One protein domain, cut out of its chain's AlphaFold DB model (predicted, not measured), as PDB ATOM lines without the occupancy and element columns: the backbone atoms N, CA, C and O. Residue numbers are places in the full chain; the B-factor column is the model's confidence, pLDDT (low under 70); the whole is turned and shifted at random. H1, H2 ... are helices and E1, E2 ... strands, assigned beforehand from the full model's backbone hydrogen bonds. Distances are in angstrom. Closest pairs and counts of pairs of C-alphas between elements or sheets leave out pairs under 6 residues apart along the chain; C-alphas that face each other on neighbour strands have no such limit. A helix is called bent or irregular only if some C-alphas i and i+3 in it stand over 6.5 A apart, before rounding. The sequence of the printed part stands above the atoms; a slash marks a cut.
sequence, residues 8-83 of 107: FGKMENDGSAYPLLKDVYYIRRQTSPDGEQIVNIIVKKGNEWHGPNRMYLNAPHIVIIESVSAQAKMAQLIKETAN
ATOM      1  N   PHE A   8     -48.952   5.237  22.418       92.75
ATOM      2  CA  PHE A   8     -49.272   5.436  23.823       92.75
ATOM      3  C   PHE A   8     -48.189   6.300  24.444       92.75
ATOM      4  O   PHE A   8     -47.018   6.163  24.103       92.75
ATOM      5  N   GLY A   9     -48.557   7.186  25.354       92.50
ATOM      6  CA  GLY A   9     -47.590   8.037  26.030       92.50
ATOM      7  C   GLY A   9     -48.266   9.097  26.875       92.50
ATOM      8  O   GLY A   9     -49.484   9.098  27.049       92.50
ATOM      9  N   LYS A  10     -47.457  10.010  27.401       93.62
ATOM     10  CA  LYS A  10     -47.922  11.194  28.121       93.62
ATOM     11  C   LYS A  10     -48.124  12.318  27.119       93.62
ATOM     12  O   LYS A  10     -47.162  12.739  26.476       93.62
ATOM     13  N   MET A  11     -49.366  12.759  26.971       95.38
ATOM     14  CA  MET A  11     -49.726  13.828  26.052       95.38
ATOM     15  C   MET A  11     -49.594  15.194  26.726       95.38
ATOM     16  O   MET A  11     -49.980  15.367  27.879       95.38
ATOM     17  N   GLU A  12     -49.053  16.154  25.987       97.00
ATOM     18  CA  GLU A  12     -48.989  17.568  26.338       97.00
ATOM     19  C   GLU A  12     -49.466  18.396  25.140       97.00
ATOM     20  O   GLU A  12     -49.212  18.035  23.989       97.00
ATOM     21  N   ASN A  13     -50.114  19.531  25.409       95.19
ATOM     22  CA  ASN A  13     -50.614  20.455  24.384       95.19
ATOM     23  C   ASN A  13     -51.540  19.770  23.357       95.19
ATOM     24  O   ASN A  13     -51.395  19.973  22.149       95.19
ATOM     25  N   ASP A  14     -52.478  18.954  23.833       89.56
ATOM     26  CA  ASP A  14     -53.454  18.188  23.044       89.56
ATOM     27  C   ASP A  14     -54.349  19.052  22.139       89.56
ATOM     28  O   ASP A  14     -54.775  18.589  21.085       89.56
ATOM     29  N   GLY A  15     -54.559  20.325  22.484       91.44
ATOM     30  CA  GLY A  15     -55.250  21.302  21.632       91.44
ATOM     31  C   GLY A  15     -54.381  22.018  20.584       91.44
ATOM     32  O   GLY A  15     -54.891  22.863  19.851       91.44
ATOM     33  N   SER A  16     -53.070  21.762  20.524       96.69
ATOM     34  CA  SER A  16     -52.179  22.443  19.570       96.69
ATOM     35  C   SER A  16     -52.214  21.807  18.177       96.69
ATOM     36  O   SER A  16     -52.606  20.656  18.016       96.69
ATOM     37  N   ALA A  17     -51.731  22.527  17.157       97.50
ATOM     38  CA  ALA A  17     -51.527  21.952  15.822       97.50
ATOM     39  C   ALA A  17     -50.504  20.797  15.827       97.50
ATOM     40  O   ALA A  17     -50.557  19.919  14.963       97.50
ATOM     41  N   TYR A  18     -49.604  20.795  16.821       97.50
ATOM     42  CA  TYR A  18     -48.566  19.788  16.990       97.50
ATOM     43  C   TYR A  18     -48.470  19.272  18.436       97.50
ATOM     44  O   TYR A  18     -47.524  19.634  19.145       97.50
ATOM     45  N   PRO A  19     -49.420  18.434  18.902       97.62
ATOM     46  CA  PRO A  19     -49.385  17.890  20.253       97.62
ATOM     47  C   PRO A  19     -48.107  17.099  20.513       97.62
ATOM     48  O   PRO A  19     -47.598  16.395  19.636       97.62
ATOM     49  N   LEU A  20     -47.597  17.193  21.736       97.19
ATOM     50  CA  LEU A  20     -46.379  16.515  22.147       97.19
ATOM     51  C   LEU A  20     -46.727  15.217  22.874       97.19
ATOM     52  O   LEU A  20     -47.453  15.218  23.863       97.19
ATOM     53  N   LEU A  21     -46.139  14.113  22.428       96.56
ATOM     54  CA  LEU A  21     -46.196  12.826  23.104       96.56
ATOM     55  C   LEU A  21     -44.817  12.491  23.687       96.56
ATOM     56  O   LEU A  21     -43.815  12.421  22.967       96.56
ATOM     57  N   LYS A  22     -44.760  12.294  25.005       94.81
ATOM     58  CA  LYS A  22     -43.572  11.857  25.759       94.81
ATOM     59  C   LYS A  22     -43.736  10.416  26.222       94.81
ATOM     60  O   LYS A  22     -44.861   9.930  26.304       94.81
ATOM     61  N   ASP A  23     -42.625   9.765  26.575       90.69
ATOM     62  CA  ASP A  23     -42.616   8.363  27.015       90.69
ATOM     63  C   ASP A  23     -43.410   7.492  26.031       90.69
ATOM     64  O   ASP A  23     -44.425   6.902  26.382       90.69
ATOM     65  N   VAL A  24     -43.005   7.522  24.759       91.44
ATOM     66  CA  VAL A  24     -43.797   6.949  23.667       91.44
ATOM     67  C   VAL A  24     -43.632   5.431  23.632       91.44
ATOM     68  O   VAL A  24     -42.513   4.922  23.649       91.44
ATOM     69  N   TYR A  25     -44.743   4.712  23.525       90.62
ATOM     70  CA  TYR A  25     -44.814   3.268  23.342       90.62
ATOM     71  C   TYR A  25     -45.686   2.927  22.131       90.62
ATOM     72  O   TYR A  25     -46.630   3.650  21.806       90.62
ATOM     73  N   TYR A  26     -45.399   1.804  21.484       89.25
ATOM     74  CA  TYR A  26     -46.198   1.265  20.383       89.25
ATOM     75  C   TYR A  26     -46.237  -0.263  20.440       89.25
ATOM     76  O   TYR A  26     -45.369  -0.898  21.038       89.25
ATOM     77  N   ILE A  27     -47.258  -0.858  19.823       85.38
ATOM     78  CA  ILE A  27     -47.390  -2.314  19.728       85.38
ATOM     79  C   ILE A  27     -46.687  -2.786  18.456       85.38
ATOM     80  O   ILE A  27     -46.945  -2.278  17.365       85.38
ATOM     81  N   ARG A  28     -45.818  -3.786  18.588       83.06
ATOM     82  CA  ARG A  28     -45.172  -4.474  17.470       83.06
ATOM     83  C   ARG A  28     -45.568  -5.945  17.488       83.06
ATOM     84  O   ARG A  28     -45.529  -6.591  18.529       83.06
ATOM     85  N   ARG A  29     -45.895  -6.485  16.314       83.12
ATOM     86  CA  ARG A  29     -45.983  -7.934  16.113       83.12
ATOM     87  C   ARG A  29     -44.574  -8.508  16.026       83.12
ATOM     88  O   ARG A  29     -43.776  -8.064  15.198       83.12
ATOM     89  N   GLN A  30     -44.278  -9.472  16.883       78.56
ATOM     90  CA  GLN A  30     -43.063 -10.262  16.839       78.56
ATOM     91  C   GLN A  30     -43.451 -11.714  16.581       78.56
ATOM     92  O   GLN A  30     -44.259 -12.288  17.306       78.56
ATOM     93  N   THR A  31     -42.877 -12.289  15.533       80.00
ATOM     94  CA  THR A  31     -42.969 -13.724  15.289       80.00
ATOM     95  C   THR A  31     -41.952 -14.427  16.178       80.00
ATOM     96  O   THR A  31     -40.824 -13.946  16.337       80.00
ATOM     97  N   SER A  32     -42.354 -15.535  16.786       74.25
ATOM     98  CA  SER A  32     -41.457 -16.416  17.518       74.25
ATOM     99  C   SER A  32     -40.370 -16.984  16.589       74.25
ATOM    100  O   SER A  32     -40.568 -17.053  15.373       74.25
ATOM    101  N   PRO A  33     -39.198 -17.374  17.124       71.12
ATOM    102  CA  PRO A  33     -38.099 -17.903  16.310       71.12
ATOM    103  C   PRO A  33     -38.459 -19.168  15.515       71.12
ATOM    104  O   PRO A  33     -37.874 -19.412  14.465       71.12
ATOM    105  N   ASP A  34     -39.418 -19.948  16.012       80.12
ATOM    106  CA  ASP A  34     -39.980 -21.146  15.378       80.12
ATOM    107  C   ASP A  34     -41.093 -20.835  14.354       80.12
ATOM    108  O   ASP A  34     -41.532 -21.726  13.634       80.12
ATOM    109  N   GLY A  35     -41.524 -19.575  14.228       76.75
ATOM    110  CA  GLY A  35     -42.501 -19.136  13.228       76.75
ATOM    111  C   GLY A  35     -43.967 -19.418  13.570       76.75
ATOM    112  O   GLY A  35     -44.849 -18.930  12.865       76.75
ATOM    113  N   GLU A  36     -44.246 -20.163  14.640       79.38
ATOM    114  CA  GLU A  36     -45.597 -20.653  14.946       79.38
ATOM    115  C   GLU A  36     -46.457 -19.644  15.715       79.38
ATOM    116  O   GLU A  36     -47.686 -19.690  15.647       79.38
ATOM    117  N   GLN A  37     -45.834 -18.711  16.438       74.25
ATOM    118  CA  GLN A  37     -46.538 -17.784  17.316       74.25
ATOM    119  C   GLN A  37     -46.286 -16.338  16.904       74.25
ATOM    120  O   GLN A  37     -45.153 -15.874  16.786       74.25
ATOM    121  N   ILE A  38     -47.371 -15.585  16.734       77.94
ATOM    122  CA  ILE A  38     -47.317 -14.133  16.591       77.94
ATOM    123  C   ILE A  38     -47.706 -13.541  17.936       77.94
ATOM    124  O   ILE A  38     -48.867 -13.599  18.340       77.94
ATOM    125  N   VAL A  39     -46.735 -12.945  18.620       78.62
ATOM    126  CA  VAL A  39     -46.963 -12.233  19.876       78.62
ATOM    127  C   VAL A  39     -46.966 -10.726  19.640       78.62
ATOM    128  O   VAL A  39     -46.170 -10.183  18.871       78.62
ATOM    129  N   ASN A  40     -47.881 -10.030  20.309       79.12
ATOM    130  CA  ASN A  40     -47.898  -8.573  20.347       79.12
ATOM    131  C   ASN A  40     -47.043  -8.111  21.526       79.12
ATOM    132  O   ASN A  40     -47.374  -8.392  22.676       79.12
ATOM    133  N   ILE A  41     -45.964  -7.391  21.237       82.00
ATOM    134  CA  ILE A  41     -45.079  -6.811  22.246       82.00
ATOM    135  C   ILE A  41     -45.255  -5.296  22.300       82.00
ATOM    136  O   ILE A  41     -45.495  -4.646  21.281       82.00
ATOM    137  N   ILE A  42     -45.117  -4.725  23.494       84.56
ATOM    138  CA  ILE A  42     -45.013  -3.275  23.661       84.56
ATOM    139  C   ILE A  42     -43.547  -2.888  23.525       84.56
ATOM    140  O   ILE A  42     -42.680  -3.458  24.181       84.56
ATOM    141  N   VAL A  43     -43.276  -1.889  22.695       85.31
ATOM    142  CA  VAL A  43     -41.937  -1.346  22.487       85.31
ATOM    143  C   VAL A  43     -41.914   0.094  22.970       85.31
ATOM    144  O   VAL A  43     -42.760   0.895  22.571       85.31
ATOM    145  N   LYS A  44     -40.945   0.425  23.829       88.31
ATOM    146  CA  LYS A  44     -40.658   1.810  24.212       88.31
ATOM    147  C   LYS A  44     -39.804   2.471  23.131       88.31
ATOM    148  O   LYS A  44     -38.779   1.925  22.728       88.31
ATOM    149  N   LYS A  45     -40.212   3.661  22.700       87.06
ATOM    150  CA  LYS A  45     -39.457   4.515  21.785       87.06
ATOM    151  C   LYS A  45     -38.244   5.132  22.492       87.06
ATOM    152  O   LYS A  45     -38.341   5.514  23.659       87.06
ATOM    153  N   GLY A  46     -37.125   5.249  21.786       83.75
ATOM    154  CA  GLY A  46     -35.880   5.862  22.259       83.75
ATOM    155  C   GLY A  46     -34.642   4.974  22.114       83.75
ATOM    156  O   GLY A  46     -33.534   5.491  22.190       83.75
ATOM    157  N   ASN A  47     -34.816   3.673  21.860       78.94
ATOM    158  CA  ASN A  47     -33.711   2.731  21.632       78.94
ATOM    159  C   ASN A  47     -33.344   2.586  20.142       78.94
ATOM    160  O   ASN A  47     -32.525   1.743  19.781       78.94
ATOM    161  N   GLU A  48     -33.960   3.366  19.253       81.38
ATOM    162  CA  GLU A  48     -33.600   3.398  17.840       81.38
ATOM    163  C   GLU A  48     -32.293   4.170  17.604       81.38
ATOM    164  O   GLU A  48     -31.950   5.080  18.351       81.38
ATOM    165  N   TRP A  49     -31.600   3.878  16.496       76.62
ATOM    166  CA  TRP A  49     -30.334   4.524  16.102       76.62
ATOM    167  C   TRP A  49     -30.371   6.060  16.070       76.62
ATOM    168  O   TRP A  49     -29.339   6.707  16.193       76.62
ATOM    169  N   HIS A  50     -31.555   6.646  15.894       76.25
ATOM    170  CA  HIS A  50     -31.773   8.092  15.845       76.25
ATOM    171  C   HIS A  50     -32.277   8.678  17.182       76.25
ATOM    172  O   HIS A  50     -32.639   9.849  17.236       76.25
ATOM    173  N   GLY A  51     -32.334   7.867  18.248       78.06
ATOM    174  CA  GLY A  51     -32.579   8.255  19.643       78.06
ATOM    175  C   GLY A  51     -33.801   9.136  19.958       78.06
ATOM    176  O   GLY A  51     -33.704   9.959  20.872       78.06
ATOM    177  N   PRO A  52     -34.949   9.044  19.258       82.62
ATOM    178  CA  PRO A  52     -36.059   9.954  19.509       82.62
ATOM    179  C   PRO A  52     -36.757   9.604  20.828       82.62
ATOM    180  O   PRO A  52     -37.341   8.533  20.976       82.62
ATOM    181  N   ASN A  53     -36.768  10.527  21.784       82.25
ATOM    182  CA  ASN A  53     -37.430  10.327  23.081       82.25
ATOM    183  C   ASN A  53     -38.838  10.952  23.166       82.25
ATOM    184  O   ASN A  53     -39.523  10.812  24.182       82.25
ATOM    185  N   ARG A  54     -39.258  11.672  22.122       91.38
ATOM    186  CA  ARG A  54     -40.507  12.439  22.041       91.38
ATOM    187  C   ARG A  54     -41.032  12.438  20.614       91.38
ATOM    188  O   ARG A  54     -40.267  12.233  19.674       91.38
ATOM    189  N   MET A  55     -42.323  12.699  20.458       94.00
ATOM    190  CA  MET A  55     -42.962  12.782  19.150       94.00
ATOM    191  C   MET A  55     -43.921  13.965  19.102       94.00
ATOM    192  O   MET A  55     -44.780  14.095  19.969       94.00
ATOM    193  N   TYR A  56     -43.776  14.806  18.081       95.69
ATOM    194  CA  TYR A  56     -44.788  15.796  17.729       95.69
ATOM    195  C   TYR A  56     -45.773  15.143  16.764       95.69
ATOM    196  O   TYR A  56     -45.375  14.599  15.733       95.69
ATOM    197  N   LEU A  57     -47.048  15.147  17.132       95.44
ATOM    198  CA  LEU A  57     -48.133  14.594  16.330       95.44
ATOM    199  C   LEU A  57     -48.680  15.686  15.417       95.44
ATOM    200  O   LEU A  57     -48.836  16.810  15.859       95.44
ATOM    201  N   ASN A  58     -49.003  15.378  14.165       96.44
ATOM    202  CA  ASN A  58     -49.703  16.331  13.305       96.44
ATOM    203  C   ASN A  58     -51.214  16.210  13.567       96.44
ATOM    204  O   ASN A  58     -51.800  15.186  13.213       96.44
ATOM    205  N   ALA A  59     -51.826  17.212  14.211       96.50
ATOM    206  CA  ALA A  59     -53.204  17.132  14.715       96.50
ATOM    207  C   ALA A  59     -54.259  16.689  13.673       96.50
ATOM    208  O   ALA A  59     -55.074  15.831  14.011       96.50
ATOM    209  N   PRO A  60     -54.223  17.145  12.402       97.19
ATOM    210  CA  PRO A  60     -55.162  16.705  11.365       97.19
ATOM    211  C   PRO A  60     -55.129  15.201  11.047       97.19
ATOM    212  O   PRO A  60     -56.069  14.694  10.446       97.19
ATOM    213  N   HIS A  61     -54.072  14.482  11.438       97.12
ATOM    214  CA  HIS A  61     -53.911  13.039  11.201       97.12
ATOM    215  C   HIS A  61     -54.207  12.187  12.449       97.12
ATOM    216  O   HIS A  61     -54.031  10.959  12.456       97.12
ATOM    217  N   ILE A  62     -54.642  12.827  13.537       96.31
ATOM    218  CA  ILE A  62     -55.099  12.148  14.746       96.31
ATOM    219  C   ILE A  62     -56.577  11.799  14.565       96.31
ATOM    220  O   ILE A  62     -57.432  12.672  14.494       96.31
ATOM    221  N   VAL A  63     -56.876  10.500  14.509       97.06
ATOM    222  CA  VAL A  63     -58.257  10.001  14.375       97.06
ATOM    223  C   VAL A  63     -59.004  10.064  15.710       97.06
ATOM    224  O   VAL A  63     -60.172  10.429  15.744       97.06
ATOM    225  N   ILE A  64     -58.340   9.696  16.808       95.44
ATOM    226  CA  ILE A  64     -58.909   9.702  18.158       95.44
ATOM    227  C   ILE A  64     -57.791   9.813  19.199       95.44
ATOM    228  O   ILE A  64     -56.668   9.354  18.966       95.44
ATOM    229  N   ILE A  65     -58.117  10.415  20.343       94.88
ATOM    230  CA  ILE A  65     -57.300  10.435  21.557       94.88
ATOM    231  C   ILE A  65     -58.146   9.812  22.666       94.88
ATOM    232  O   ILE A  65     -59.233  10.304  22.959       94.88
ATOM    233  N   GLU A  66     -57.649   8.740  23.279       93.94
ATOM    234  CA  GLU A  66     -58.331   8.047  24.375       93.94
ATOM    235  C   GLU A  66     -57.444   7.991  25.615       93.94
ATOM    236  O   GLU A  66     -56.222   7.835  25.533       93.94
ATOM    237  N   SER A  67     -58.069   8.106  26.787       92.81
ATOM    238  CA  SER A  67     -57.375   7.930  28.056       92.81
ATOM    239  C   SER A  67     -57.142   6.443  28.336       92.81
ATOM    240  O   SER A  67     -57.989   5.588  28.084       92.81
ATOM    241  N   VAL A  68     -55.970   6.120  28.885       90.19
ATOM    242  CA  VAL A  68     -55.622   4.752  29.286       90.19
ATOM    243  C   VAL A  68     -55.781   4.631  30.796       90.19
ATOM    244  O   VAL A  68     -55.110   5.333  31.553       90.19
ATOM    245  N   SER A  69     -56.654   3.730  31.250       90.50
ATOM    246  CA  SER A  69     -56.844   3.486  32.682       90.50
ATOM    247  C   SER A  69     -55.644   2.761  33.298       90.50
ATOM    248  O   SER A  69     -54.946   1.984  32.641       90.50
ATOM    249  N   ALA A  70     -55.423   2.957  34.599       85.75
ATOM    250  CA  ALA A  70     -54.336   2.296  35.322       85.75
ATOM    251  C   ALA A  70     -54.479   0.760  35.366       85.75
ATOM    252  O   ALA A  70     -53.487   0.058  35.566       85.75
ATOM    253  N   GLN A  71     -55.701   0.249  35.194       87.12
ATOM    254  CA  GLN A  71     -56.028  -1.176  35.176       87.12
ATOM    255  C   GLN A  71     -55.876  -1.802  33.784       87.12
ATOM    256  O   GLN A  71     -55.878  -3.027  33.678       87.12
ATOM    257  N   ALA A  72     -55.733  -0.998  32.725       87.38
ATOM    258  CA  ALA A  72     -55.597  -1.504  31.367       87.38
ATOM    259  C   ALA A  72     -54.373  -2.426  31.238       87.38
ATOM    260  O   ALA A  72     -53.299  -2.134  31.772       87.38
ATOM    261  N   LYS A  73     -54.500  -3.510  30.460       82.81
ATOM    262  CA  LYS A  73     -53.388  -4.444  30.205       82.81
ATOM    263  C   LYS A  73     -52.150  -3.721  29.659       82.81
ATOM    264  O   LYS A  73     -51.035  -4.034  30.057       82.81
ATOM    265  N   MET A  74     -52.355  -2.696  28.833       82.44
ATOM    266  CA  MET A  74     -51.296  -1.801  28.354       82.44
ATOM    267  C   MET A  74     -50.538  -1.110  29.495       82.44
ATOM    268  O   MET A  74     -49.311  -1.118  29.506       82.44
ATOM    269  N   ALA A  75     -51.245  -0.545  30.478       84.69
ATOM    270  CA  ALA A  75     -50.624   0.129  31.616       84.69
ATOM    271  C   ALA A  75     -49.808  -0.842  32.487       84.69
ATOM    272  O   ALA A  75     -48.748  -0.473  32.992       84.69
ATOM    273  N   GLN A  76     -50.270  -2.088  32.631       84.38
ATOM    274  CA  GLN A  76     -49.535  -3.149  33.329       84.38
ATOM    275  C   GLN A  76     -48.252  -3.528  32.575       84.38
ATOM    276  O   GLN A  76     -47.168  -3.488  33.149       84.38
ATOM    277  N   LEU A  77     -48.357  -3.784  31.269       79.38
ATOM    278  CA  LEU A  77     -47.218  -4.142  30.419       79.38
ATOM    279  C   LEU A  77     -46.164  -3.021  30.342       79.38
ATOM    280  O   LEU A  77     -44.966  -3.295  30.348       79.38
ATOM    281  N   ILE A  78     -46.580  -1.749  30.320       81.12
ATOM    282  CA  ILE A  78     -45.657  -0.604  30.389       81.12
ATOM    283  C   ILE A  78     -44.885  -0.598  31.719       81.12
ATOM    284  O   ILE A  78     -43.677  -0.354  31.710       81.12
ATOM    285  N   LYS A  79     -45.545  -0.894  32.850       81.50
ATOM    286  CA  LYS A  79     -44.882  -0.996  34.163       81.50
ATOM    287  C   LYS A  79     -43.877  -2.148  34.206       81.50
ATOM    288  O   LYS A  79     -42.772  -1.958  34.702       81.50
ATOM    289  N   GLU A  80     -44.234  -3.304  33.649       74.31
ATOM    290  CA  GLU A  80     -43.350  -4.474  33.546       74.31
ATOM    291  C   GLU A  80     -42.126  -4.192  32.656       74.31
ATOM    292  O   GLU A  80     -41.009  -4.569  32.994       74.31
ATOM    293  N   THR A  81     -42.310  -3.467  31.550       64.88
ATOM    294  CA  THR A  81     -41.231  -3.108  30.607       64.88
ATOM    295  C   THR A  81     -40.296  -2.035  31.176       64.88
ATOM    296  O   THR A  81     -39.107  -2.004  30.870       64.88
ATOM    297  N   ALA A  82     -40.823  -1.128  32.004       61.34
ATOM    298  CA  ALA A  82     -40.044  -0.088  32.673       61.34
ATOM    299  C   ALA A  82     -39.165  -0.627  33.816       61.34
ATOM    300  O   ALA A  82     -38.280   0.091  34.281       61.34
ATOM    301  N   ASN A  83     -39.388  -1.870  34.258       52.50
ATOM    302  CA  ASN A  83     -38.537  -2.532  35.232       52.50
ATOM    303  C   ASN A  83     -37.325  -3.163  34.508       52.50
ATOM    304  O   ASN A  83     -37.499  -4.083  33.706       52.50
TER     305      ASN A  83
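What this domain is: This is residues 8 to 83 of the 107 residues of an uncharacterized protein of Deltaproteobacteria bacterium HGW-Deltaproteobacteria-12 (UniProt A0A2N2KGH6). One long bent strand, E2, is the spine of a twisted antiparallel sheet, with E1 along one side, E4 and E3 along the other, and H1 crossing over E2 and E3. 76 residues are printed, with E1, E2, E3, E4 and H1 in chain order; the class is mixed, with 37 residues in named elements, under half. The whole is loose, radius of gyration of the C-alphas 14.4 A, spanning 45 by 32 by 26 A.

How they stand to each other: Start at E2, residues 20 to 31, which bends by 64 degrees at residue 23. On one side find E1, residues 8 to 12, with N 10 and O 22 2.8 A apart. On the other side are E3, residues 38 to 44, with N 28 and O 41 2.8 A apart, and E4, residues 54 to 56, with N 21 and O 55 2.8 A apart; these three pairs are within hydrogen-bond range. E1, E2 and E3 form a meander, each strand the antiparallel neighbour of the one before. H1, residues 73 to 82, is on the sheet at a height of 9.1 A; its closest C-alphas to E3 are Leu 77 and Ile 42, 7.2 A. In H1 every O i to N i+4 pair is within hydrogen-bond range.

Where its parts are: Find C-alpha 8 at (-49.272, 5.436, 23.823), where E1 begins; E2 is 31.2 A long, E3 18.9 A, and H1 runs 14.3 A to C-alpha 82 at (-40.044, -0.088, 32.673).

The domain as a whole: The C-alphas farthest apart, Gly 15 and Asp 34, are 45.5 A apart. The printed part has no cut; the link from E4 to H1 is long, and residues 81 to 83 are under 70 in pLDDT.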